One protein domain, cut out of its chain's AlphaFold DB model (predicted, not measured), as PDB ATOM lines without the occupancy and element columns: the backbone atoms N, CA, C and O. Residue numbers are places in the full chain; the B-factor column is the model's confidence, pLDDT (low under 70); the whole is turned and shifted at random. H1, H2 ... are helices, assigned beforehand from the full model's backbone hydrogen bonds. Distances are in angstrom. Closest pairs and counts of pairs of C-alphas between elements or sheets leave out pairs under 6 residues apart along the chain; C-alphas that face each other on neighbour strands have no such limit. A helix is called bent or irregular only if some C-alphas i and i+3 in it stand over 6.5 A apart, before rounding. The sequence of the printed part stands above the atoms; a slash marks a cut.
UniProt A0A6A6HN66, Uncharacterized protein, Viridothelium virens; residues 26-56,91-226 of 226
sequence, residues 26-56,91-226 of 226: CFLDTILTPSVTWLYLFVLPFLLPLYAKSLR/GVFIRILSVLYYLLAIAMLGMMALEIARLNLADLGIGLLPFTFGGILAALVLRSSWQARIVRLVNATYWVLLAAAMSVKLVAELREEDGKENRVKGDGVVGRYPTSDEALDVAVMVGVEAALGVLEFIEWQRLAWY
ATOM      1  N   CYS A  26     294.330 287.257 298.847       83.44
ATOM      2  CA  CYS A  26     294.818 288.238 297.880       83.44
ATOM      3  C   CYS A  26     295.766 287.650 296.809       83.44
ATOM      4  O   CYS A  26     295.666 287.997 295.626       83.44
ATOM      5  N   PHE A  27     296.706 286.776 297.191       86.00
ATOM      6  CA  PHE A  27     297.589 286.099 296.236       86.00
ATOM      7  C   PHE A  27     296.783 285.222 295.271       86.00
ATOM      8  O   PHE A  27     297.073 285.192 294.073       86.00
ATOM      9  N   LEU A  28     295.738 284.558 295.768       87.50
ATOM     10  CA  LEU A  28     294.840 283.752 294.942       87.50
ATOM     11  C   LEU A  28     294.073 284.621 293.933       87.50
ATOM     12  O   LEU A  28     294.098 284.327 292.738       87.50
ATOM     13  N   ASP A  29     293.528 285.749 294.388       86.62
ATOM     14  CA  ASP A  29     292.750 286.711 293.588       86.62
ATOM     15  C   ASP A  29     293.578 287.457 292.534       86.62
ATOM     16  O   ASP A  29     293.062 287.948 291.525       86.62
ATOM     17  N   THR A  30     294.883 287.572 292.769       88.06
ATOM     18  CA  THR A  30     295.799 288.351 291.929       88.06
ATOM     19  C   THR A  30     296.587 287.467 290.968       88.06
ATOM     20  O   THR A  30     296.825 287.854 289.824       88.06
ATOM     21  N   ILE A  31     297.013 286.289 291.426       89.69
ATOM     22  CA  ILE A  31     297.949 285.428 290.701       89.69
ATOM     23  C   ILE A  31     297.270 284.123 290.302       89.69
ATOM     24  O   ILE A  31     297.196 283.838 289.108       89.69
ATOM     25  N   LEU A  32     296.759 283.336 291.257       90.75
ATOM     26  CA  LEU A  32     296.316 281.971 290.957       90.75
ATOM     27  C   LEU A  32     295.100 281.943 290.022       90.75
ATOM     28  O   LEU A  32     295.193 281.384 288.928       90.75
ATOM     29  N   THR A  33     293.987 282.569 290.404       90.44
ATOM     30  CA  THR A  33     292.737 282.512 289.629       90.44
ATOM     31  C   THR A  33     292.885 283.162 288.249       90.44
ATOM     32  O   THR A  33     292.530 282.536 287.242       90.44
ATOM     33  N   PRO A  34     293.495 284.359 288.120       91.50
ATOM     34  CA  PRO A  34     293.732 284.947 286.809       91.50
ATOM     35  C   PRO A  34     294.685 284.106 285.954       91.50
ATOM     36  O   PRO A  34     294.477 284.033 284.744       91.50
ATOM     37  N   SER A  35     295.712 283.451 286.528       92.81
ATOM     38  CA  SER A  35     296.712 282.687 285.751       92.81
ATOM     39  C   SER A  35     296.095 281.601 284.874       92.81
ATOM     40  O   SER A  35     296.527 281.429 283.734       92.81
ATOM     41  N   VAL A  36     295.035 280.938 285.347       94.25
ATOM     42  CA  VAL A  36     294.282 279.954 284.556       94.25
ATOM     43  C   VAL A  36     293.716 280.603 283.292       94.25
ATOM     44  O   VAL A  36     293.829 280.056 282.194       94.25
ATOM     45  N   THR A  37     293.163 281.809 283.428       94.00
ATOM     46  CA  THR A  37     292.627 282.585 282.305       94.00
ATOM     47  C   THR A  37     293.731 283.067 281.368       94.00
ATOM     48  O   THR A  37     293.581 282.955 280.153       94.00
ATOM     49  N   TRP A  38     294.867 283.533 281.892       94.06
ATOM     50  CA  TRP A  38     296.016 283.924 281.068       94.06
ATOM     51  C   TRP A  38     296.550 282.753 280.239       94.06
ATOM     52  O   TRP A  38     296.750 282.901 279.035       94.06
ATOM     53  N   LEU A  39     296.731 281.583 280.858       93.81
ATOM     54  CA  LEU A  39     297.159 280.365 280.168       93.81
ATOM     55  C   LEU A  39     296.166 279.971 279.077       93.81
ATOM     56  O   LEU A  39     296.566 279.684 277.950       93.81
ATOM     57  N   TYR A  40     294.871 280.006 279.394       93.31
ATOM     58  CA  TYR A  40     293.819 279.705 278.435       93.31
ATOM     59  C   TYR A  40     293.870 280.652 277.231       93.31
ATOM     60  O   TYR A  40     294.023 280.196 276.097       93.31
ATOM     61  N   LEU A  41     293.850 281.966 277.469       91.44
ATOM     62  CA  LEU A  41     293.902 282.983 276.417       91.44
ATOM     63  C   LEU A  41     295.201 282.927 275.605       91.44
ATOM     64  O   LEU A  41     295.171 283.206 274.409       91.44
ATOM     65  N   PHE A  42     296.321 282.534 276.215       92.50
ATOM     66  CA  PHE A  42     297.592 282.352 275.519       92.50
ATOM     67  C   PHE A  42     297.572 281.151 274.569       92.50
ATOM     68  O   PHE A  42     298.151 281.219 273.490       92.50
ATOM     69  N   VAL A  43     296.883 280.064 274.926       89.19
ATOM     70  CA  VAL A  43     296.787 278.851 274.098       89.19
ATOM     71  C   VAL A  43     295.862 279.048 272.888       89.19
ATOM     72  O   VAL A  43     296.147 278.537 271.801       89.19
ATOM     73  N   LEU A  44     294.784 279.825 273.028       87.19
ATOM     74  CA  LEU A  44     293.810 280.070 271.955       87.19
ATOM     75  C   LEU A  44     294.395 280.530 270.602       87.19
ATOM     76  O   LEU A  44     294.058 279.906 269.590       87.19
ATOM     77  N   PRO A  45     295.268 281.554 270.514       85.62
ATOM     78  CA  PRO A  45     295.808 282.022 269.236       85.62
ATOM     79  C   PRO A  45     296.652 280.970 268.511       85.62
ATOM     80  O   PRO A  45     296.760 281.036 267.289       85.62
ATOM     81  N   PHE A  46     297.209 279.979 269.214       85.44
ATOM     82  CA  PHE A  46     297.930 278.869 268.580       85.44
ATOM     83  C   PHE A  46     296.980 277.799 268.023       85.44
ATOM     84  O   PHE A  46     297.283 277.166 267.011       85.44
ATOM     85  N   LEU A  47     295.805 277.622 268.632       80.88
ATOM     86  CA  LEU A  47     294.819 276.621 268.219       80.88
ATOM     87  C   LEU A  47     293.913 277.091 267.074       80.88
ATOM     88  O   LEU A  47     293.581 276.302 266.184       80.88
ATOM     89  N   LEU A  48     293.544 278.373 267.054       77.12
ATOM     90  CA  LEU A  48     292.708 278.970 266.006       77.12
ATOM     91  C   LEU A  48     293.238 278.763 264.566       77.12
ATOM     92  O   LEU A  48     292.446 278.377 263.702       77.12
ATOM     93  N   PRO A  49     294.537 278.945 264.250       77.31
ATOM     94  CA  PRO A  49     295.052 278.711 262.900       77.31
ATOM     95  C   PRO A  49     295.089 277.225 262.522       77.31
ATOM     96  O   PRO A  49     294.874 276.895 261.353       77.31
ATOM     97  N   LEU A  50     295.315 276.320 263.483       73.56
ATOM     98  CA  LEU A  50     295.223 274.873 263.246       73.56
ATOM     99  C   LEU A  50     293.786 274.480 262.877       73.56
ATOM    100  O   LEU A  50     293.564 273.719 261.934       73.56
ATOM    101  N   TYR A  51     292.807 275.077 263.558       70.56
ATOM    102  CA  TYR A  51     291.393 274.897 263.254       70.56
ATOM    103  C   TYR A  51     291.001 275.476 261.885       70.56
ATOM    104  O   TYR A  51     290.394 274.777 261.070       70.56
ATOM    105  N   ALA A  52     291.402 276.713 261.579       71.38
ATOM    106  CA  ALA A  52     291.087 277.364 260.307       71.38
ATOM    107  C   ALA A  52     291.658 276.601 259.095       71.38
ATOM    108  O   ALA A  52     291.001 276.495 258.054       71.38
ATOM    109  N   LYS A  53     292.861 276.021 259.229       69.31
ATOM    110  CA  LYS A  53     293.453 275.147 258.203       69.31
ATOM    111  C   LYS A  53     292.651 273.854 258.013       69.31
ATOM    112  O   LYS A  53     292.427 273.452 256.871       69.31
ATOM    113  N   SER A  54     292.188 273.239 259.103       65.56
ATOM    114  CA  SER A  54     291.353 272.028 259.055       65.56
ATOM    115  C   SER A  54     290.021 272.274 258.332       65.56
ATOM    116  O   SER A  54     289.666 271.538 257.409       65.56
ATOM    117  N   LEU A  55     289.340 273.381 258.651       64.19
ATOM    118  CA  LEU A  55     288.101 273.797 257.980       64.19
ATOM    119  C   LEU A  55     288.287 274.034 256.475       64.19
ATOM    120  O   LEU A  55     287.481 273.565 255.669       64.19
ATOM    121  N   ARG A  56     289.359 274.738 256.073       63.09
ATOM    122  CA  ARG A  56     289.650 274.976 254.647       63.09
ATOM    123  C   ARG A  56     289.873 273.674 253.881       63.09
ATOM    124  O   ARG A  56     289.376 273.555 252.769       63.09
ATOM    125  N   GLY A  91     267.736 265.141 269.681       75.62
ATOM    126  CA  GLY A  91     267.823 266.587 269.462       75.62
ATOM    127  C   GLY A  91     267.371 267.404 270.674       75.62
ATOM    128  O   GLY A  91     268.008 268.400 271.014       75.62
ATOM    129  N   VAL A  92     266.320 266.962 271.372       84.38
ATOM    130  CA  VAL A  92     265.796 267.654 272.564       84.38
ATOM    131  C   VAL A  92     266.808 267.632 273.708       84.38
ATOM    132  O   VAL A  92     267.087 268.677 274.289       84.38
ATOM    133  N   PHE A  93     267.429 266.481 273.979       84.31
ATOM    134  CA  PHE A  93     268.439 266.363 275.035       84.31
ATOM    135  C   PHE A  93     269.641 267.301 274.815       84.31
ATOM    136  O   PHE A  93     270.082 267.968 275.745       84.31
ATOM    137  N   ILE A  94     270.116 267.438 273.569       83.50
ATOM    138  CA  ILE A  94     271.213 268.364 273.213       83.50
ATOM    139  C   ILE A  94     270.837 269.813 273.489       83.50
ATOM    140  O   ILE A  94     271.648 270.592 273.994       83.50
ATOM    141  N   ARG A  95     269.609 270.186 273.120       87.00
ATOM    142  CA  ARG A  95     269.102 271.539 273.342       87.00
ATOM    143  C   ARG A  95     269.028 271.833 274.833       87.00
ATOM    144  O   ARG A  95     269.499 272.886 275.240       87.00
ATOM    145  N   ILE A  96     268.532 270.890 275.638       90.62
ATOM    146  CA  ILE A  96     268.476 271.030 277.099       90.62
ATOM    147  C   ILE A  96     269.881 271.205 277.685       90.62
ATOM    148  O   ILE A  96     270.105 272.173 278.406       90.62
ATOM    149  N   LEU A  97     270.841 270.337 277.341       89.88
ATOM    150  CA  LEU A  97     272.221 270.462 277.831       89.88
ATOM    151  C   LEU A  97     272.875 271.783 277.408       89.88
ATOM    152  O   LEU A  97     273.600 272.392 278.190       89.88
ATOM    153  N   SER A  98     272.603 272.253 276.187       89.50
ATOM    154  CA  SER A  98     273.124 273.538 275.707       89.50
ATOM    155  C   SER A  98     272.509 274.718 276.455       89.50
ATOM    156  O   SER A  98     273.238 275.614 276.865       89.50
ATOM    157  N   VAL A  99     271.190 274.721 276.665       92.25
ATOM    158  CA  VAL A  99     270.508 275.762 277.449       92.25
ATOM    159  C   VAL A  99     271.040 275.779 278.880       92.25
ATOM    160  O   VAL A  99     271.399 276.843 279.377       92.25
ATOM    161  N   LEU A 100     271.168 274.609 279.510       94.44
ATOM    162  CA  LEU A 100     271.719 274.478 280.856       94.44
ATOM    163  C   LEU A 100     273.145 275.035 280.940       94.44
ATOM    164  O   LEU A 100     273.445 275.788 281.860       94.44
ATOM    165  N   TYR A 101     274.000 274.726 279.963       93.44
ATOM    166  CA  TYR A 101     275.363 275.254 279.900       93.44
ATOM    167  C   TYR A 101     275.393 276.787 279.883       93.44
ATOM    168  O   TYR A 101     276.090 277.395 280.691       93.44
ATOM    169  N   TYR A 102     274.625 277.427 278.995       93.44
ATOM    170  CA  TYR A 102     274.618 278.892 278.912       93.44
ATOM    171  C   TYR A 102     274.029 279.535 280.168       93.44
ATOM    172  O   TYR A 102     274.551 280.549 280.622       93.44
ATOM    173  N   LEU A 103     272.989 278.939 280.760       95.62
ATOM    174  CA  LEU A 103     272.433 279.412 282.030       95.62
ATOM    175  C   LEU A 103     273.465 279.340 283.160       95.62
ATOM    176  O   LEU A 103     273.639 280.322 283.876       95.62
ATOM    177  N   LEU A 104     274.184 278.221 283.286       96.12
ATOM    178  CA  LEU A 104     275.246 278.051 284.281       96.12
ATOM    179  C   LEU A 104     276.399 279.034 284.057       96.12
ATOM    180  O   LEU A 104     276.869 279.650 285.005       96.12
ATOM    181  N   ALA A 105     276.822 279.243 282.812       93.88
ATOM    182  CA  ALA A 105     277.886 280.192 282.499       93.88
ATOM    183  C   ALA A 105     277.477 281.653 282.774       93.88
ATOM    184  O   ALA A 105     278.285 282.434 283.269       93.88
ATOM    185  N   ILE A 106     276.222 282.031 282.506       94.56
ATOM    186  CA  ILE A 106     275.698 283.360 282.867       94.56
ATOM    187  C   ILE A 106     275.603 283.507 284.388       94.56
ATOM    188  O   ILE A 106     275.998 284.541 284.924       94.56
ATOM    189  N   ALA A 107     275.126 282.477 285.093       95.06
ATOM    190  CA  ALA A 107     275.108 282.467 286.552       95.06
ATOM    191  C   ALA A 107     276.526 282.625 287.122       95.06
ATOM    192  O   ALA A 107     276.725 283.411 288.041       95.06
ATOM    193  N   MET A 108     277.519 281.968 286.518       94.50
ATOM    194  CA  MET A 108     278.927 282.093 286.891       94.50
ATOM    195  C   MET A 108     279.451 283.529 286.743       94.50
ATOM    196  O   MET A 108     280.110 284.046 287.643       94.50
ATOM    197  N   LEU A 109     279.114 284.207 285.637       93.88
ATOM    198  CA  LEU A 109     279.426 285.631 285.456       93.88
ATOM    199  C   LEU A 109     278.780 286.493 286.553       93.88
ATOM    200  O   LEU A 109     279.410 287.420 287.057       93.88
ATOM    201  N   GLY A 110     277.538 286.175 286.932       93.69
ATOM    202  CA  GLY A 110     276.829 286.838 288.026       93.69
ATOM    203  C   GLY A 110     277.506 286.638 289.382       93.69
ATOM    204  O   GLY A 110     277.737 287.612 290.091       93.69
ATOM    205  N   MET A 111     277.880 285.402 289.722       93.56
ATOM    206  CA  MET A 111     278.560 285.081 290.981       93.56
ATOM    207  C   MET A 111     279.924 285.773 291.088       93.56
ATOM    208  O   MET A 111     280.206 286.405 292.100       93.56
ATOM    209  N   MET A 112     280.711 285.780 290.007       91.00
ATOM    210  CA  MET A 112     281.984 286.512 289.946       91.00
ATOM    211  C   MET A 112     281.787 288.022 290.177       91.00
ATOM    212  O   MET A 112     282.590 288.681 290.835       91.00
ATOM    213  N   ALA A 113     280.703 288.596 289.645       91.81
ATOM    214  CA  ALA A 113     280.375 290.000 289.872       91.81
ATOM    215  C   ALA A 113     279.949 290.276 291.326       91.81
ATOM    216  O   ALA A 113     280.315 291.321 291.869       91.81
ATOM    217  N   LEU A 114     279.209 289.358 291.959       90.38
ATOM    218  CA  LEU A 114     278.831 289.462 293.372       90.38
ATOM    219  C   LEU A 114     280.053 289.401 294.288       90.38
ATOM    220  O   LEU A 114     280.163 290.219 295.196       90.38
ATOM    221  N   GLU A 115     280.993 288.504 294.010       88.56
ATOM    222  CA  GLU A 115     282.254 288.400 294.740       88.56
ATOM    223  C   GLU A 115     283.053 289.711 294.668       88.56
ATOM    224  O   GLU A 115     283.426 290.280 295.694       88.56
ATOM    225  N   ILE A 116     283.218 290.275 293.467       87.38
ATOM    226  CA  ILE A 116     283.875 291.578 293.279       87.38
ATOM    227  C   ILE A 116     283.138 292.690 294.035       87.38
ATOM    228  O   ILE A 116     283.773 293.544 294.661       87.38
ATOM    229  N   ALA A 117     281.804 292.698 293.988       87.69
ATOM    230  CA  ALA A 117     280.998 293.683 294.699       87.69
ATOM    231  C   ALA A 117     281.183 293.574 296.220       87.69
ATOM    232  O   ALA A 117     281.331 294.600 296.884       87.69
ATOM    233  N   ARG A 118     281.240 292.352 296.766       83.81
ATOM    234  CA  ARG A 118     281.491 292.102 298.193       83.81
ATOM    235  C   ARG A 118     282.890 292.539 298.609       83.81
ATOM    236  O   ARG A 118     283.016 293.285 299.577       83.81
ATOM    237  N   LEU A 119     283.916 292.180 297.838       82.00
ATOM    238  CA  LEU A 119     285.298 292.608 298.087       82.00
ATOM    239  C   LEU A 119     285.440 294.134 298.081       82.00
ATOM    240  O   LEU A 119     286.193 294.697 298.877       82.00
ATOM    241  N   ASN A 120     284.702 294.809 297.199       84.50
ATOM    242  CA  ASN A 120     284.678 296.264 297.140       84.50
ATOM    243  C   ASN A 120     283.932 296.889 298.331       84.50
ATOM    244  O   ASN A 120     284.398 297.880 298.874       84.50
ATOM    245  N   LEU A 121     282.802 296.314 298.761       84.00
ATOM    246  CA  LEU A 121     282.060 296.783 299.942       84.00
ATOM    247  C   LEU A 121     282.835 296.589 301.252       84.00
ATOM    248  O   LEU A 121     282.631 297.351 302.194       84.00
ATOM    249  N   ALA A 122     283.704 295.580 301.313       77.12
ATOM    250  CA  ALA A 122     284.562 295.306 302.460       77.12
ATOM    251  C   ALA A 122     285.907 296.065 302.424       77.12
ATOM    252  O   ALA A 122     286.731 295.875 303.315       77.12
ATOM    253  N   ASP A 123     286.149 296.908 301.407       78.94
ATOM    254  CA  ASP A 123     287.414 297.628 301.181       78.94
ATOM    255  C   ASP A 123     288.662 296.715 301.108       78.94
ATOM    256  O   ASP A 123     289.786 297.167 301.338       78.94
ATOM    257  N   LEU A 124     288.482 295.436 300.744       73.25
ATOM    258  CA  LEU A 124     289.529 294.396 300.722       73.25
ATOM    259  C   LEU A 124     290.347 294.372 299.421       73.25
ATOM    260  O   LEU A 124     291.281 293.579 299.273       73.25
ATOM    261  N   GLY A 125     289.986 295.222 298.458       75.62
ATOM    262  CA  GLY A 125     290.575 295.268 297.123       75.62
ATOM    263  C   GLY A 125     290.115 294.122 296.210       75.62
ATOM    264  O   GLY A 125     289.968 292.973 296.618       75.62
ATOM    265  N   ILE A 126     289.921 294.461 294.935       76.44
ATOM    266  CA  ILE A 126     289.319 293.588 293.909       76.44
ATOM    267  C   ILE A 126     290.355 292.635 293.267       76.44
ATOM    268  O   ILE A 126     289.993 291.645 292.637       76.44
ATOM    269  N   GLY A 127     291.657 292.915 293.410       79.50
ATOM    270  CA  GLY A 127     292.724 292.111 292.799       79.50
ATOM    271  C   GLY A 127     292.681 292.120 291.263       79.50
ATOM    272  O   GLY A 127     292.311 293.124 290.650       79.50
ATOM    273  N   LEU A 128     293.066 290.997 290.637       84.56
ATOM    274  CA  LEU A 128     292.939 290.768 289.187       84.56
ATOM    275  C   LEU A 128     291.739 289.871 288.834       84.56
ATOM    276  O   LEU A 128     291.633 289.421 287.691       84.56
ATOM    277  N   LEU A 129     290.796 289.664 289.759       83.81
ATOM    278  CA  LEU A 129     289.571 288.902 289.504       83.81
ATOM    279  C   LEU A 129     288.832 289.320 288.219       83.81
ATOM    280  O   LEU A 129     288.456 288.435 287.463       83.81
ATOM    281  N   PRO A 130     288.689 290.616 287.866       86.38
ATOM    282  CA  PRO A 130     287.982 291.015 286.648       86.38
ATOM    283  C   PRO A 130     288.570 290.447 285.345       86.38
ATOM    284  O   PRO A 130     287.894 290.422 284.321       86.38
ATOM    285  N   PHE A 131     289.819 289.979 285.346       88.75
ATOM    286  CA  PHE A 131     290.408 289.350 284.164       88.75
ATOM    287  C   PHE A 131     289.832 287.959 283.881       88.75
ATOM    288  O   PHE A 131     289.831 287.540 282.722       88.75
ATOM    289  N   THR A 132     289.285 287.262 284.884       90.38
ATOM    290  CA  THR A 132     288.661 285.938 284.708       90.38
ATOM    291  C   THR A 132     287.436 286.002 283.793       90.38
ATOM    292  O   THR A 132     287.190 285.060 283.035       90.38
ATOM    293  N   PHE A 133     286.744 287.151 283.745       92.06
ATOM    294  CA  PHE A 133     285.663 287.413 282.790       92.06
ATOM    295  C   PHE A 133     286.097 287.177 281.343       92.06
ATOM    296  O   PHE A 133     285.334 286.617 280.557       92.06
ATOM    297  N   GLY A 134     287.328 287.556 280.987       91.75
ATOM    298  CA  GLY A 134     287.852 287.362 279.637       91.75
ATOM    299  C   GLY A 134     287.924 285.886 279.240       91.75
ATOM    300  O   GLY A 134     287.567 285.533 278.117       91.75
ATOM    301  N   GLY A 135     288.322 285.014 280.171       91.75
ATOM    302  CA  GLY A 135     288.386 283.568 279.953       91.75
ATOM    303  C   GLY A 135     287.004 282.945 279.796       91.75
ATOM    304  O   GLY A 135     286.776 282.206 278.838       91.75
ATOM    305  N   ILE A 136     286.057 283.321 280.661       92.38
ATOM    306  CA  ILE A 136     284.670 282.836 280.602       92.38
ATOM    307  C   ILE A 136     284.006 283.261 279.286       92.38
ATOM    308  O   ILE A 136     283.402 282.438 278.596       92.38
ATOM    309  N   LEU A 137     284.148 284.531 278.893       92.94
ATOM    310  CA  LEU A 137     283.609 285.029 277.627       92.94
ATOM    311  C   LEU A 137     284.241 284.321 276.427       92.94
ATOM    312  O   LEU A 137     283.531 283.938 275.497       92.94
ATOM    313  N   ALA A 138     285.555 284.093 276.447       91.00
ATOM    314  CA  ALA A 138     286.228 283.337 275.398       91.00
ATOM    315  C   ALA A 138     285.717 281.886 275.320       91.00
ATOM    316  O   ALA A 138     285.420 281.415 274.220       91.00
ATOM    317  N   ALA A 139     285.522 281.210 276.458       91.56
ATOM    318  CA  ALA A 139     284.952 279.863 276.511       91.56
ATOM    319  C   ALA A 139     283.535 279.812 275.918       91.56
ATOM    320  O   ALA A 139     283.240 278.921 275.116       91.56
ATOM    321  N   LEU A 140     282.696 280.809 276.222       91.25
ATOM    322  CA  LEU A 140     281.353 280.964 275.651       91.25
ATOM    323  C   LEU A 140     281.376 281.175 274.133       91.25
ATOM    324  O   LEU A 140     280.623 280.527 273.402       91.25
ATOM    325  N   VAL A 141     282.251 282.052 273.637       88.50
ATOM    326  CA  VAL A 141     282.398 282.301 272.195       88.50
ATOM    327  C   VAL A 141     282.857 281.029 271.482       88.50
ATOM    328  O   VAL A 141     282.290 280.646 270.455       88.50
ATOM    329  N   LEU A 142     283.843 280.333 272.045       86.50
ATOM    330  CA  LEU A 142     284.410 279.113 271.475       86.50
ATOM    331  C   LEU A 142     283.456 277.926 271.518       86.50
ATOM    332  O   LEU A 142     283.478 277.103 270.597       86.50
ATOM    333  N   ARG A 143     282.567 277.873 272.516       85.62
ATOM    334  CA  ARG A 143     281.488 276.884 272.584       85.62
ATOM    335  C   ARG A 143     280.596 276.935 271.345       85.62
ATOM    336  O   ARG A 143     280.129 275.891 270.890       85.62
ATOM    337  N   SER A 144     280.406 278.118 270.756       77.38
ATOM    338  CA  SER A 144     279.648 278.267 269.508       77.38
ATOM    339  C   SER A 144     280.338 277.633 268.291       77.38
ATOM    340  O   SER A 144     279.697 277.457 267.260       77.38
ATOM    341  N   SER A 145     281.612 277.226 268.376       71.75
ATOM    342  CA  SER A 145     282.275 276.442 267.326       71.75
ATOM    343  C   SER A 145     281.988 274.942 267.511       71.75
ATOM    344  O   SER A 145     282.784 274.156 268.021       71.75
ATOM    345  N   TRP A 146     280.797 274.514 267.086       59.47
ATOM    346  CA  TRP A 146     280.239 273.179 267.371       59.47
ATOM    347  C   TRP A 146     281.082 271.984 266.883       59.47
ATOM    348  O   TRP A 146     280.836 270.863 267.331       59.47
ATOM    349  N   GLN A 147     282.059 272.198 265.993       63.22
ATOM    350  CA  GLN A 147     282.704 271.140 265.203       63.22
ATOM    351  C   GLN A 147     284.111 270.723 265.668       63.22
ATOM    352  O   GLN A 147     284.635 269.728 265.174       63.22
ATOM    353  N   ALA A 148     284.746 271.428 266.610       74.31
ATOM    354  CA  ALA A 148     286.133 271.137 266.980       74.31
ATOM    355  C   ALA A 148     286.248 270.362 268.301       74.31
ATOM    356  O   ALA A 148     286.116 270.934 269.383       74.31
ATOM    357  N   ARG A 149     286.597 269.067 268.224       82.06
ATOM    358  CA  ARG A 149     286.911 268.234 269.407       82.06
ATOM    359  C   ARG A 149     287.977 268.882 270.301       82.06
ATOM    360  O   ARG A 149     287.833 268.886 271.517       82.06
ATOM    361  N   ILE A 150     289.017 269.458 269.693       83.00
ATOM    362  CA  ILE A 150     290.118 270.118 270.412       83.00
ATOM    363  C   ILE A 150     289.609 271.330 271.203       83.00
ATOM    364  O   ILE A 150     290.007 271.506 272.347       83.00
ATOM    365  N   VAL A 151     288.691 272.125 270.641       84.12
ATOM    366  CA  VAL A 151     288.123 273.294 271.336       84.12
ATOM    367  C   VAL A 151     287.336 272.865 272.572       84.12
ATOM    368  O   VAL A 151     287.496 273.469 273.627       84.12
ATOM    369  N   ARG A 152     286.552 271.780 272.487       87.56
ATOM    370  CA  ARG A 152     285.811 271.261 273.652       87.56
ATOM    371  C   ARG A 152     286.726 270.719 274.738       87.56
ATOM    372  O   ARG A 152     286.479 270.978 275.908       87.56
ATOM    373  N   LEU A 153     287.793 270.014 274.358       87.62
ATOM    374  CA  LEU A 153     288.798 269.554 275.316       87.62
ATOM    375  C   LEU A 153     289.448 270.744 276.032       87.62
ATOM    376  O   LEU A 153     289.541 270.745 277.250       87.62
ATOM    377  N   VAL A 154     289.832 271.775 275.281       90.12
ATOM    378  CA  VAL A 154     290.481 272.979 275.816       90.12
ATOM    379  C   VAL A 154     289.541 273.771 276.728       90.12
ATOM    380  O   VAL A 154     289.958 274.183 277.807       90.12
ATOM    381  N   ASN A 155     288.261 273.906 276.365       92.75
ATOM    382  CA  ASN A 155     287.233 274.471 277.245       92.75
ATOM    383  C   ASN A 155     287.026 273.629 278.513       92.75
ATOM    384  O   ASN A 155     286.969 274.185 279.604       92.75
ATOM    385  N   ALA A 156     286.934 272.300 278.396       93.00
ATOM    386  CA  ALA A 156     286.789 271.415 279.553       93.00
ATOM    387  C   ALA A 156     287.982 271.555 280.509       93.00
ATOM    388  O   ALA A 156     287.796 271.690 281.716       93.00
ATOM    389  N   THR A 157     289.204 271.578 279.969       93.12
ATOM    390  CA  THR A 157     290.424 271.798 280.751       93.12
ATOM    391  C   THR A 157     290.408 273.156 281.443       93.12
ATOM    392  O   THR A 157     290.766 273.226 282.613       93.12
ATOM    393  N   TYR A 158     289.956 274.217 280.768       95.38
ATOM    394  CA  TYR A 158     289.810 275.539 281.379       95.38
ATOM    395  C   TYR A 158     288.874 275.515 282.592       95.38
ATOM    396  O   TYR A 158     289.286 275.936 283.670       95.38
ATOM    397  N   TRP A 159     287.668 274.960 282.450       96.38
ATOM    398  CA  TRP A 159     286.703 274.873 283.550       96.38
ATOM    399  C   TRP A 159     287.225 274.060 284.736       96.38
ATOM    400  O   TRP A 159     287.067 274.473 285.878       96.38
ATOM    401  N   VAL A 160     287.900 272.935 284.476       95.31
ATOM    402  CA  VAL A 160     288.482 272.094 285.534       95.31
ATOM    403  C   VAL A 160     289.629 272.803 286.255       95.31
ATOM    404  O   VAL A 160     289.711 272.744 287.480       95.31
ATOM    405  N   LEU A 161     290.518 273.478 285.521       94.69
ATOM    406  CA  LEU A 161     291.614 274.233 286.129       94.69
ATOM    407  C   LEU A 161     291.100 275.433 286.930       94.69
ATOM    408  O   LEU A 161     291.652 275.726 287.990       94.69
ATOM    409  N   LEU A 162     290.045 276.098 286.452       94.38
ATOM    410  CA  LEU A 162     289.424 277.213 287.161       94.38
ATOM    411  C   LEU A 162     288.760 276.727 288.458       94.38
ATOM    412  O   LEU A 162     289.085 277.256 289.519       94.38
ATOM    413  N   ALA A 163     288.005 275.622 288.399       95.81
ATOM    414  CA  ALA A 163     287.431 274.954 289.572       95.81
ATOM    415  C   ALA A 163     288.495 274.549 290.594       95.81
ATOM    416  O   ALA A 163     288.300 274.707 291.800       95.81
ATOM    417  N   ALA A 164     289.644 274.047 290.133       95.31
ATOM    418  CA  ALA A 164     290.752 273.693 291.011       95.31
ATOM    419  C   ALA A 164     291.358 274.930 291.696       95.31
ATOM    420  O   ALA A 164     291.596 274.898 292.903       95.31
ATOM    421  N   ALA A 165     291.573 276.024 290.960       93.62
ATOM    422  CA  ALA A 165     292.075 277.278 291.523       93.62
ATOM    423  C   ALA A 165     291.094 277.876 292.548       93.62
ATOM    424  O   ALA A 165     291.504 278.224 293.657       93.62
ATOM    425  N   MET A 166     289.800 277.912 292.222       92.06
ATOM    426  CA  MET A 166     288.753 278.404 293.123       92.06
ATOM    427  C   MET A 166     288.561 277.494 294.345       92.06
ATOM    428  O   MET A 166     288.299 277.982 295.439       92.06
ATOM    429  N   SER A 167     288.793 276.183 294.221       93.25
ATOM    430  CA  SER A 167     288.784 275.266 295.373       93.25
ATOM    431  C   SER A 167     289.902 275.575 296.371       93.25
ATOM    432  O   SER A 167     289.692 275.489 297.578       93.25
ATOM    433  N   VAL A 168     291.094 275.954 295.892       91.62
ATOM    434  CA  VAL A 168     292.188 276.395 296.777       91.62
ATOM    435  C   VAL A 168     291.785 277.666 297.524       91.62
ATOM    436  O   VAL A 168     292.051 277.772 298.719       91.62
ATOM    437  N   LYS A 169     291.103 278.592 296.840       90.00
ATOM    438  CA  LYS A 169     290.545 279.800 297.454       90.00
ATOM    439  C   LYS A 169     289.504 279.485 298.523       90.00
ATOM    440  O   LYS A 169     289.661 279.945 299.648       90.00
ATOM    441  N   LEU A 170     288.541 278.621 298.218       91.44
ATOM    442  CA  LEU A 170     287.540 278.170 299.181       91.44
ATOM    443  C   LEU A 170     288.185 277.578 300.443       91.44
ATOM    444  O   LEU A 170     287.784 277.883 301.560       91.44
ATOM    445  N   VAL A 171     289.213 276.740 300.279       89.75
ATOM    446  CA  VAL A 171     289.930 276.154 301.421       89.75
ATOM    447  C   VAL A 171     290.649 277.226 302.239       89.75
ATOM    448  O   VAL A 171     290.694 277.111 303.463       89.75
ATOM    449  N   ALA A 172     291.220 278.246 301.595       85.19
ATOM    450  CA  ALA A 172     291.866 279.345 302.300       85.19
ATOM    451  C   ALA A 172     290.861 280.143 303.139       85.19
ATOM    452  O   ALA A 172     291.119 280.384 304.316       85.19
ATOM    453  N   GLU A 173     289.697 280.454 302.573       82.31
ATOM    454  CA  GLU A 173     288.620 281.161 303.271       82.31
ATOM    455  C   GLU A 173     288.106 280.363 304.468       82.31
ATOM    456  O   GLU A 173     288.173 280.857 305.589       82.31
ATOM    457  N   LEU A 174     287.718 279.096 304.275       84.94
ATOM    458  CA  LEU A 174     287.228 278.229 305.358       84.94
ATOM    459  C   LEU A 174     288.225 278.113 306.523       84.94
ATOM    460  O   LEU A 174     287.847 278.024 307.688       84.94
ATOM    461  N   ARG A 175     289.527 278.128 306.221       81.94
ATOM    462  CA  ARG A 175     290.582 278.073 307.242       81.94
ATOM    463  C   ARG A 175     290.732 279.387 307.996       81.94
ATOM    464  O   ARG A 175     291.007 279.368 309.196       81.94
ATOM    465  N   GLU A 176     290.547 280.518 307.327       74.81
ATOM    466  CA  GLU A 176     290.480 281.814 307.998       74.81
ATOM    467  C   GLU A 176     289.247 281.926 308.904       74.81
ATOM    468  O   GLU A 176     289.344 282.523 309.981       74.81
ATOM    469  N   GLU A 177     288.120 281.320 308.519       72.44
ATOM    470  CA  GLU A 177     286.919 281.239 309.359       72.44
ATOM    471  C   GLU A 177     287.169 280.449 310.641       72.44
ATOM    472  O   GLU A 177     286.957 280.983 311.732       72.44
ATOM    473  N   ASP A 178     287.710 279.231 310.526       72.25
ATOM    474  CA  ASP A 178     288.093 278.399 311.674       72.25
ATOM    475  C   ASP A 178     289.028 279.169 312.629       72.25
ATOM    476  O   ASP A 178     288.905 279.110 313.857       72.25
ATOM    477  N   GLY A 179     289.986 279.920 312.072       67.19
ATOM    478  CA  GLY A 179     290.927 280.734 312.839       67.19
ATOM    479  C   GLY A 179     290.263 281.904 313.577       67.19
ATOM    480  O   GLY A 179     290.637 282.211 314.714       67.19
ATOM    481  N   LYS A 180     289.267 282.553 312.961       64.81
ATOM    482  CA  LYS A 180     288.507 283.664 313.555       64.81
ATOM    483  C   LYS A 180     287.497 283.175 314.589       64.81
ATOM    484  O   LYS A 180     287.441 283.764 315.664       64.81
ATOM    485  N   GLU A 181     286.760 282.094 314.338       63.75
ATOM    486  CA  GLU A 181     285.801 281.536 315.306       63.75
ATOM    487  C   GLU A 181     286.504 281.131 316.611       63.75
ATOM    488  O   GLU A 181     286.048 281.471 317.707       63.75
ATOM    489  N   ASN A 182     287.668 280.484 316.501       59.56
ATOM    490  CA  ASN A 182     288.477 280.110 317.660       59.56
ATOM    491  C   ASN A 182     288.985 281.328 318.455       59.56
ATOM    492  O   ASN A 182     289.133 281.239 319.673       59.56
ATOM    493  N   ARG A 183     289.212 282.479 317.804       58.06
ATOM    494  CA  ARG A 183     289.563 283.742 318.483       58.06
ATOM    495  C   ARG A 183     288.345 284.444 319.089       58.06
ATOM    496  O   ARG A 183     288.432 284.949 320.202       58.06
ATOM    497  N   VAL A 184     287.200 284.440 318.406       58.94
ATOM    498  CA  VAL A 184     285.957 285.087 318.867       58.94
ATOM    499  C   VAL A 184     285.363 284.378 320.086       58.94
ATOM    500  O   VAL A 184     284.894 285.051 321.003       58.94
ATOM    501  N   LYS A 185     285.465 283.042 320.172       53.97
ATOM    502  CA  LYS A 185     285.142 282.291 321.404       53.97
ATOM    503  C   LYS A 185     286.007 282.700 322.608       53.97
ATOM    504  O   LYS A 185     285.594 282.459 323.738       53.97
ATOM    505  N   GLY A 186     287.168 283.319 322.378       53.56
ATOM    506  CA  GLY A 186     288.041 283.860 323.421       53.56
ATOM    507  C   GLY A 186     287.747 285.309 323.825       53.56
ATOM    508  O   GLY A 186     287.972 285.641 324.983       53.56
ATOM    509  N   ASP A 187     287.236 286.152 322.915       54.78
ATOM    510  CA  ASP A 187     287.203 287.618 323.115       54.78
ATOM    511  C   ASP A 187     285.814 288.280 322.966       54.78
ATOM    512  O   ASP A 187     285.676 289.488 323.129       54.78
ATOM    513  N   GLY A 188     284.747 287.530 322.664       51.53
ATOM    514  CA  GLY A 188     283.364 288.046 322.681       51.53
ATOM    515  C   GLY A 188     283.030 289.133 321.643       51.53
ATOM    516  O   GLY A 188     281.924 289.674 321.653       51.53
ATOM    517  N   VAL A 189     283.949 289.458 320.730       52.44
ATOM    518  CA  VAL A 189     283.749 290.480 319.696       52.44
ATOM    519  C   VAL A 189     282.989 289.888 318.507       52.44
ATOM    520  O   VAL A 189     283.536 289.127 317.710       52.44
ATOM    521  N   VAL A 190     281.717 290.264 318.367       52.31
ATOM    522  CA  VAL A 190     280.871 289.931 317.210       52.31
ATOM    523  C   VAL A 190     281.269 290.830 316.035       52.31
ATOM    524  O   VAL A 190     280.895 292.002 315.965       52.31
ATOM    525  N   GLY A 191     282.096 290.289 315.141       44.22
ATOM    526  CA  GLY A 191     282.581 290.960 313.937       44.22
ATOM    527  C   GLY A 191     281.511 291.120 312.852       44.22
ATOM    528  O   GLY A 191     280.648 290.272 312.660       44.22
ATOM    529  N   ARG A 192     281.595 292.256 312.158       46.38
ATOM    530  CA  ARG A 192     280.726 292.770 311.086       46.38
ATOM    531  C   ARG A 192     280.688 291.822 309.868       46.38
ATOM    532  O   ARG A 192     281.747 291.551 309.324       46.38
ATOM    533  N   TYR A 193     279.476 291.462 309.422       42.31
ATOM    534  CA  TYR A 193     279.121 290.672 308.219       42.31
ATOM    535  C   TYR A 193     279.691 289.232 308.170       42.31
ATOM    536  O   TYR A 193     280.898 289.052 308.306       42.31
ATOM    537  N   PRO A 194     278.862 288.182 308.002       54.00
ATOM    538  CA  PRO A 194     279.347 286.811 308.113       54.00
ATOM    539  C   PRO A 194     280.200 286.434 306.896       54.00
ATOM    540  O   PRO A 194     279.702 286.342 305.777       54.00
ATOM    541  N   THR A 195     281.481 286.157 307.137       61.88
ATOM    542  CA  THR A 195     282.406 285.527 306.174       61.88
ATOM    543  C   THR A 195     281.849 284.215 305.610       61.88
ATOM    544  O   THR A 195     282.184 283.833 304.494       61.88
ATOM    545  N   SER A 196     280.911 283.580 306.325       67.19
ATOM    546  CA  SER A 196     280.258 282.343 305.893       67.19
ATOM    547  C   SER A 196     279.491 282.517 304.582       67.19
ATOM    548  O   SER A 196     279.370 281.555 303.825       67.19
ATOM    549  N   ASP A 197     278.981 283.721 304.303       75.94
ATOM    550  CA  ASP A 197     278.302 284.004 303.039       75.94
ATOM    551  C   ASP A 197     279.318 284.102 301.889       75.94
ATOM    552  O   ASP A 197     278.990 283.766 300.752       75.94
ATOM    553  N   GLU A 198     280.546 284.562 302.157       80.88
ATOM    554  CA  GLU A 198     281.644 284.657 301.181       80.88
ATOM    555  C   GLU A 198     282.132 283.266 300.770       80.88
ATOM    556  O   GLU A 198     282.101 282.942 299.582       80.88
ATOM    557  N   ALA A 199     282.432 282.401 301.745       85.81
ATOM    558  CA  ALA A 199     282.820 281.018 301.475       85.81
ATOM    559  C   ALA A 199     281.723 280.249 300.716       85.81
ATOM    560  O   ALA A 199     282.011 279.433 299.837       85.81
ATOM    561  N   LEU A 200     280.446 280.517 301.016       89.19
ATOM    562  CA  LEU A 200     279.323 279.904 300.306       89.19
ATOM    563  C   LEU A 200     279.249 280.355 298.840       89.19
ATOM    564  O   LEU A 200     279.029 279.517 297.964       89.19
ATOM    565  N   ASP A 201     279.460 281.640 298.555       89.75
ATOM    566  CA  ASP A 201     279.482 282.154 297.182       89.75
ATOM    567  C   ASP A 201     280.595 281.489 296.359       89.75
ATOM    568  O   ASP A 201     280.338 280.982 295.262       89.75
ATOM    569  N   VAL A 202     281.806 281.411 296.921       91.31
ATOM    570  CA  VAL A 202     282.958 280.759 296.280       91.31
ATOM    571  C   VAL A 202     282.705 279.257 296.096       91.31
ATOM    572  O   VAL A 202     283.011 278.698 295.041       91.31
ATOM    573  N   ALA A 203     282.072 278.586 297.063       93.69
ATOM    574  CA  ALA A 203     281.699 277.178 296.935       93.69
ATOM    575  C   ALA A 203     280.699 276.930 295.793       93.69
ATOM    576  O   ALA A 203     280.837 275.959 295.042       93.69
ATOM    577  N   VAL A 204     279.711 277.815 295.627       95.06
ATOM    578  CA  VAL A 204     278.763 277.750 294.504       95.06
ATOM    579  C   VAL A 204     279.495 277.934 293.177       95.06
ATOM    580  O   VAL A 204     279.245 277.172 292.242       95.06
ATOM    581  N   MET A 205     280.434 278.878 293.098       94.38
ATOM    582  CA  MET A 205     281.259 279.102 291.907       94.38
ATOM    583  C   MET A 205     282.047 277.848 291.508       94.38
ATOM    584  O   MET A 205     281.923 277.396 290.370       94.38
ATOM    585  N   VAL A 206     282.744 277.213 292.458       96.56
ATOM    586  CA  VAL A 206     283.462 275.941 292.232       96.56
ATOM    587  C   VAL A 206     282.524 274.860 291.687       96.56
ATOM    588  O   VAL A 206     282.861 274.151 290.735       96.56
ATOM    589  N   GLY A 207     281.328 274.729 292.270       95.88
ATOM    590  CA  GLY A 207     280.330 273.755 291.829       95.88
ATOM    591  C   GLY A 207     279.843 274.005 290.400       95.88
ATOM    592  O   GLY A 207     279.723 273.064 289.608       95.88
ATOM    593  N   VAL A 208     279.602 275.269 290.045       96.69
ATOM    594  CA  VAL A 208     279.182 275.672 288.696       96.69
ATOM    595  C   VAL A 208     280.294 275.415 287.676       96.69
ATOM    596  O   VAL A 208     280.025 274.845 286.617       96.69
ATOM    597  N   GLU A 209     281.542 275.755 287.992       96.00
ATOM    598  CA  GLU A 209     282.705 275.503 287.131       96.00
ATOM    599  C   GLU A 209     282.918 274.002 286.889       96.00
ATOM    600  O   GLU A 209     283.090 273.569 285.745       96.00
ATOM    601  N   ALA A 210     282.823 273.183 287.939       96.12
ATOM    602  CA  ALA A 210     282.908 271.731 287.818       96.12
ATOM    603  C   ALA A 210     281.784 271.167 286.930       96.12
ATOM    604  O   ALA A 210     282.041 270.343 286.048       96.12
ATOM    605  N   ALA A 211     280.546 271.643 287.109       96.25
ATOM    606  CA  ALA A 211     279.413 271.242 286.277       96.25
ATOM    607  C   ALA A 211     279.624 271.617 284.799       96.25
ATOM    608  O   ALA A 211     279.371 270.796 283.914       96.25
ATOM    609  N   LEU A 212     280.142 272.815 284.516       95.62
ATOM    610  CA  LEU A 212     280.488 273.255 283.160       95.62
ATOM    611  C   LEU A 212     281.585 272.380 282.538       95.62
ATOM    612  O   LEU A 212     281.457 271.967 281.382       95.62
ATOM    613  N   GLY A 213     282.613 272.022 283.312       94.12
ATOM    614  CA  GLY A 213     283.657 271.086 282.887       94.12
ATOM    615  C   GLY A 213     283.102 269.706 282.523       94.12
ATOM    616  O   GLY A 213     283.439 269.157 281.470       94.12
ATOM    617  N   VAL A 214     282.187 269.170 283.338       93.50
ATOM    618  CA  VAL A 214     281.502 267.893 283.068       93.50
ATOM    619  C   VAL A 214     280.647 267.974 281.800       93.50
ATOM    620  O   VAL A 214     280.697 267.061 280.972       93.50
ATOM    621  N   LEU A 215     279.898 269.063 281.600       92.75
ATOM    622  CA  LEU A 215     279.086 269.258 280.394       92.75
ATOM    623  C   LEU A 215     279.946 269.323 279.121       92.75
ATOM    624  O   LEU A 215     279.583 268.723 278.106       92.75
ATOM    625  N   GLU A 216     281.096 270.002 279.157       91.94
ATOM    626  CA  GLU A 216     282.043 270.013 278.031       91.94
ATOM    627  C   GLU A 216     282.634 268.623 277.774       91.94
ATOM    628  O   GLU A 216     282.729 268.198 276.619       91.94
ATOM    629  N   PHE A 217     282.970 267.883 278.832       89.69
ATOM    630  CA  PHE A 217     283.526 266.538 278.716       89.69
ATOM    631  C   PHE A 217     282.535 265.530 278.117       89.69
ATOM    632  O   PHE A 217     282.902 264.781 277.210       89.69
ATOM    633  N   ILE A 218     281.274 265.528 278.568       88.69
ATOM    634  CA  ILE A 218     280.217 264.654 278.024       88.69
ATOM    635  C   ILE A 218     280.054 264.892 276.519       88.69
ATOM    636  O   ILE A 218     279.965 263.961 275.714       88.69
ATOM    637  N   GLU A 219     280.042 266.158 276.124       84.62
ATOM    638  CA  GLU A 219     279.903 266.558 274.732       84.62
ATOM    639  C   GLU A 219     281.151 266.241 273.893       84.62
ATOM    640  O   GLU A 219     281.035 265.864 272.724       84.62
ATOM    641  N   TRP A 220     282.347 266.342 274.478       85.06
ATOM    642  CA  TRP A 220     283.595 265.920 273.844       85.06
ATOM    643  C   TRP A 220     283.617 264.412 273.572       85.06
ATOM    644  O   TRP A 220     283.887 264.006 272.440       85.06
ATOM    645  N   GLN A 221     283.259 263.595 274.570       84.81
ATOM    646  CA  GLN A 221     283.118 262.142 274.425       84.81
ATOM    647  C   GLN A 221     282.154 261.804 273.297       84.81
ATOM    648  O   GLN A 221     282.449 260.972 272.447       84.81
ATOM    649  N   ARG A 222     281.020 262.500 273.222       80.25
ATOM    650  CA  ARG A 222     280.043 262.279 272.160       80.25
ATOM    651  C   ARG A 222     280.614 262.538 270.769       80.25
ATOM    652  O   ARG A 222     280.337 261.757 269.864       80.25
ATOM    653  N   LEU A 223     281.389 263.608 270.590       75.69
ATOM    654  CA  LEU A 223     282.037 263.871 269.309       75.69
ATOM    655  C   LEU A 223     283.053 262.788 268.945       75.69
ATOM    656  O   LEU A 223     283.325 262.662 267.763       75.69
ATOM    657  N   ALA A 224     283.602 262.027 269.905       74.12
ATOM    658  CA  ALA A 224     284.554 260.940 269.657       74.12
ATOM    659  C   ALA A 224     283.963 259.781 268.835       74.12
ATOM    660  O   ALA A 224     284.687 259.148 268.067       74.12
ATOM    661  N   TRP A 225     282.656 259.552 268.976       60.44
ATOM    662  CA  TRP A 225     281.916 258.442 268.368       60.44
ATOM    663  C   TRP A 225     281.321 258.750 266.983       60.44
ATOM    664  O   TRP A 225     280.622 257.905 266.428       60.44
ATOM    665  N   TYR A 226     281.584 259.941 266.441       53.31
ATOM    666  CA  TYR A 226     281.196 260.383 265.095       53.31
ATOM    667  C   TYR A 226     282.426 260.780 264.290       53.31
ATOM    668  O   TYR A 226     282.484 260.430 263.096       53.31
TER     669      TYR A 226
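This is residues 26 to 56 and 91 to 226 of the 226 residues of an uncharacterized protein of Viridothelium virens (UniProt A0A6A6HN66). Five helices make a long up-and-down bundle, in which each runs against the one before it in the chain. The longest, H4, pairs with H5 in a long hairpin on one side; H2 and the short H3 make a second hairpin facing it, and H1 lies along H3 and H4, while H4's end, residues 182 to 187, sticks out with residues 188 and 189. The printed part has 167 residues, with the five named helices in the order H1 to H5 and no named strand, and its class is all helix. It is only just loose, close to compact, with a radius of gyration of the C-alphas of 18.6 A, and its rod outline spans 69 by 33 by 21 A.

H4, residues 149 to 187, and H5, residues 195 to 224, form a helical hairpin and touch, their closest C-alphas being those of Ala 156 and Gly 213, 4.6 A apart. They run opposite ways at a shallow tilt of 18 degrees. H5 touches H2, residues 91 to 121, at a shallow tilt of 28 degrees, opposite ways; the closest C-alphas, of Met 108 and Met 205, are 6.3 A apart. H2 touches H3, residues 129 to 143, with residues 102 to 116 alone, and they form a hairpin at a shallow tilt of 11 degrees; the closest C-alphas are those of Leu 109 and Phe 133, 7.0 A apart. H3 and H4 form a hairpin too, at a shallow tilt of 30 degrees, touching with residues 139 to 143 of H3 and 151 to 155 of H4 alone; the closest C-alphas, of Ala 139 and Asn 155, are 5.9 A apart. H1, residues 26 to 56, touches H3 with residues 29 to 41 alone, the same way at a shallow tilt of 24 degrees, the C-alphas of Thr 37 and Gly 135 coming closest at 4.9 A. It touches H4 with residues 28 to 40 alone, opposite ways at a shallow tilt of 6 degrees; the closest C-alphas are those of Thr 33 and Ala 165, 5.6 A apart. H1 and H5, H2 and H4, H3 and H5, and H1 and H2 are apart. In H2 and H5 every O i to N i+4 pair is within hydrogen-bond range; in H1 19 of 27 are, in H3 8 of 11 and in H4 34 of 35.

H4 is 57.1 A from first to last C-alpha, H1 45.5 A, H2 45.2 A, H5 44.1 A and H3 22.3 A. C-alpha 26, where H1 begins, is at (294.818, 288.238, 297.880), C-alpha 187, where H4 ends, at (287.203, 287.618, 323.115), and C-alpha 224, where H5 ends, at (284.554, 260.940, 269.657). H1 has a kink of 35 degrees near residue 46 and is only just irregular, with C-alphas 30 and 33 7.0 A apart.

The C-alphas of Arg 56 and Asp 187, the two farthest apart, are 69.7 A apart. Residues 57 to 90, the link from H1 to H2, are not printed, and C-alphas 56 and 91 are 27.7 A apart across the cut. Of the links that are printed whole, H3 to H4 is tight, and H2 to H3 and H4 to H5 are short. The mean pLDDT of the printed part is 83.2; it is under 70 at residues 53 to 56, 146 to 147, 179 to 196 and 225 to 226, the last being the chain's last residue.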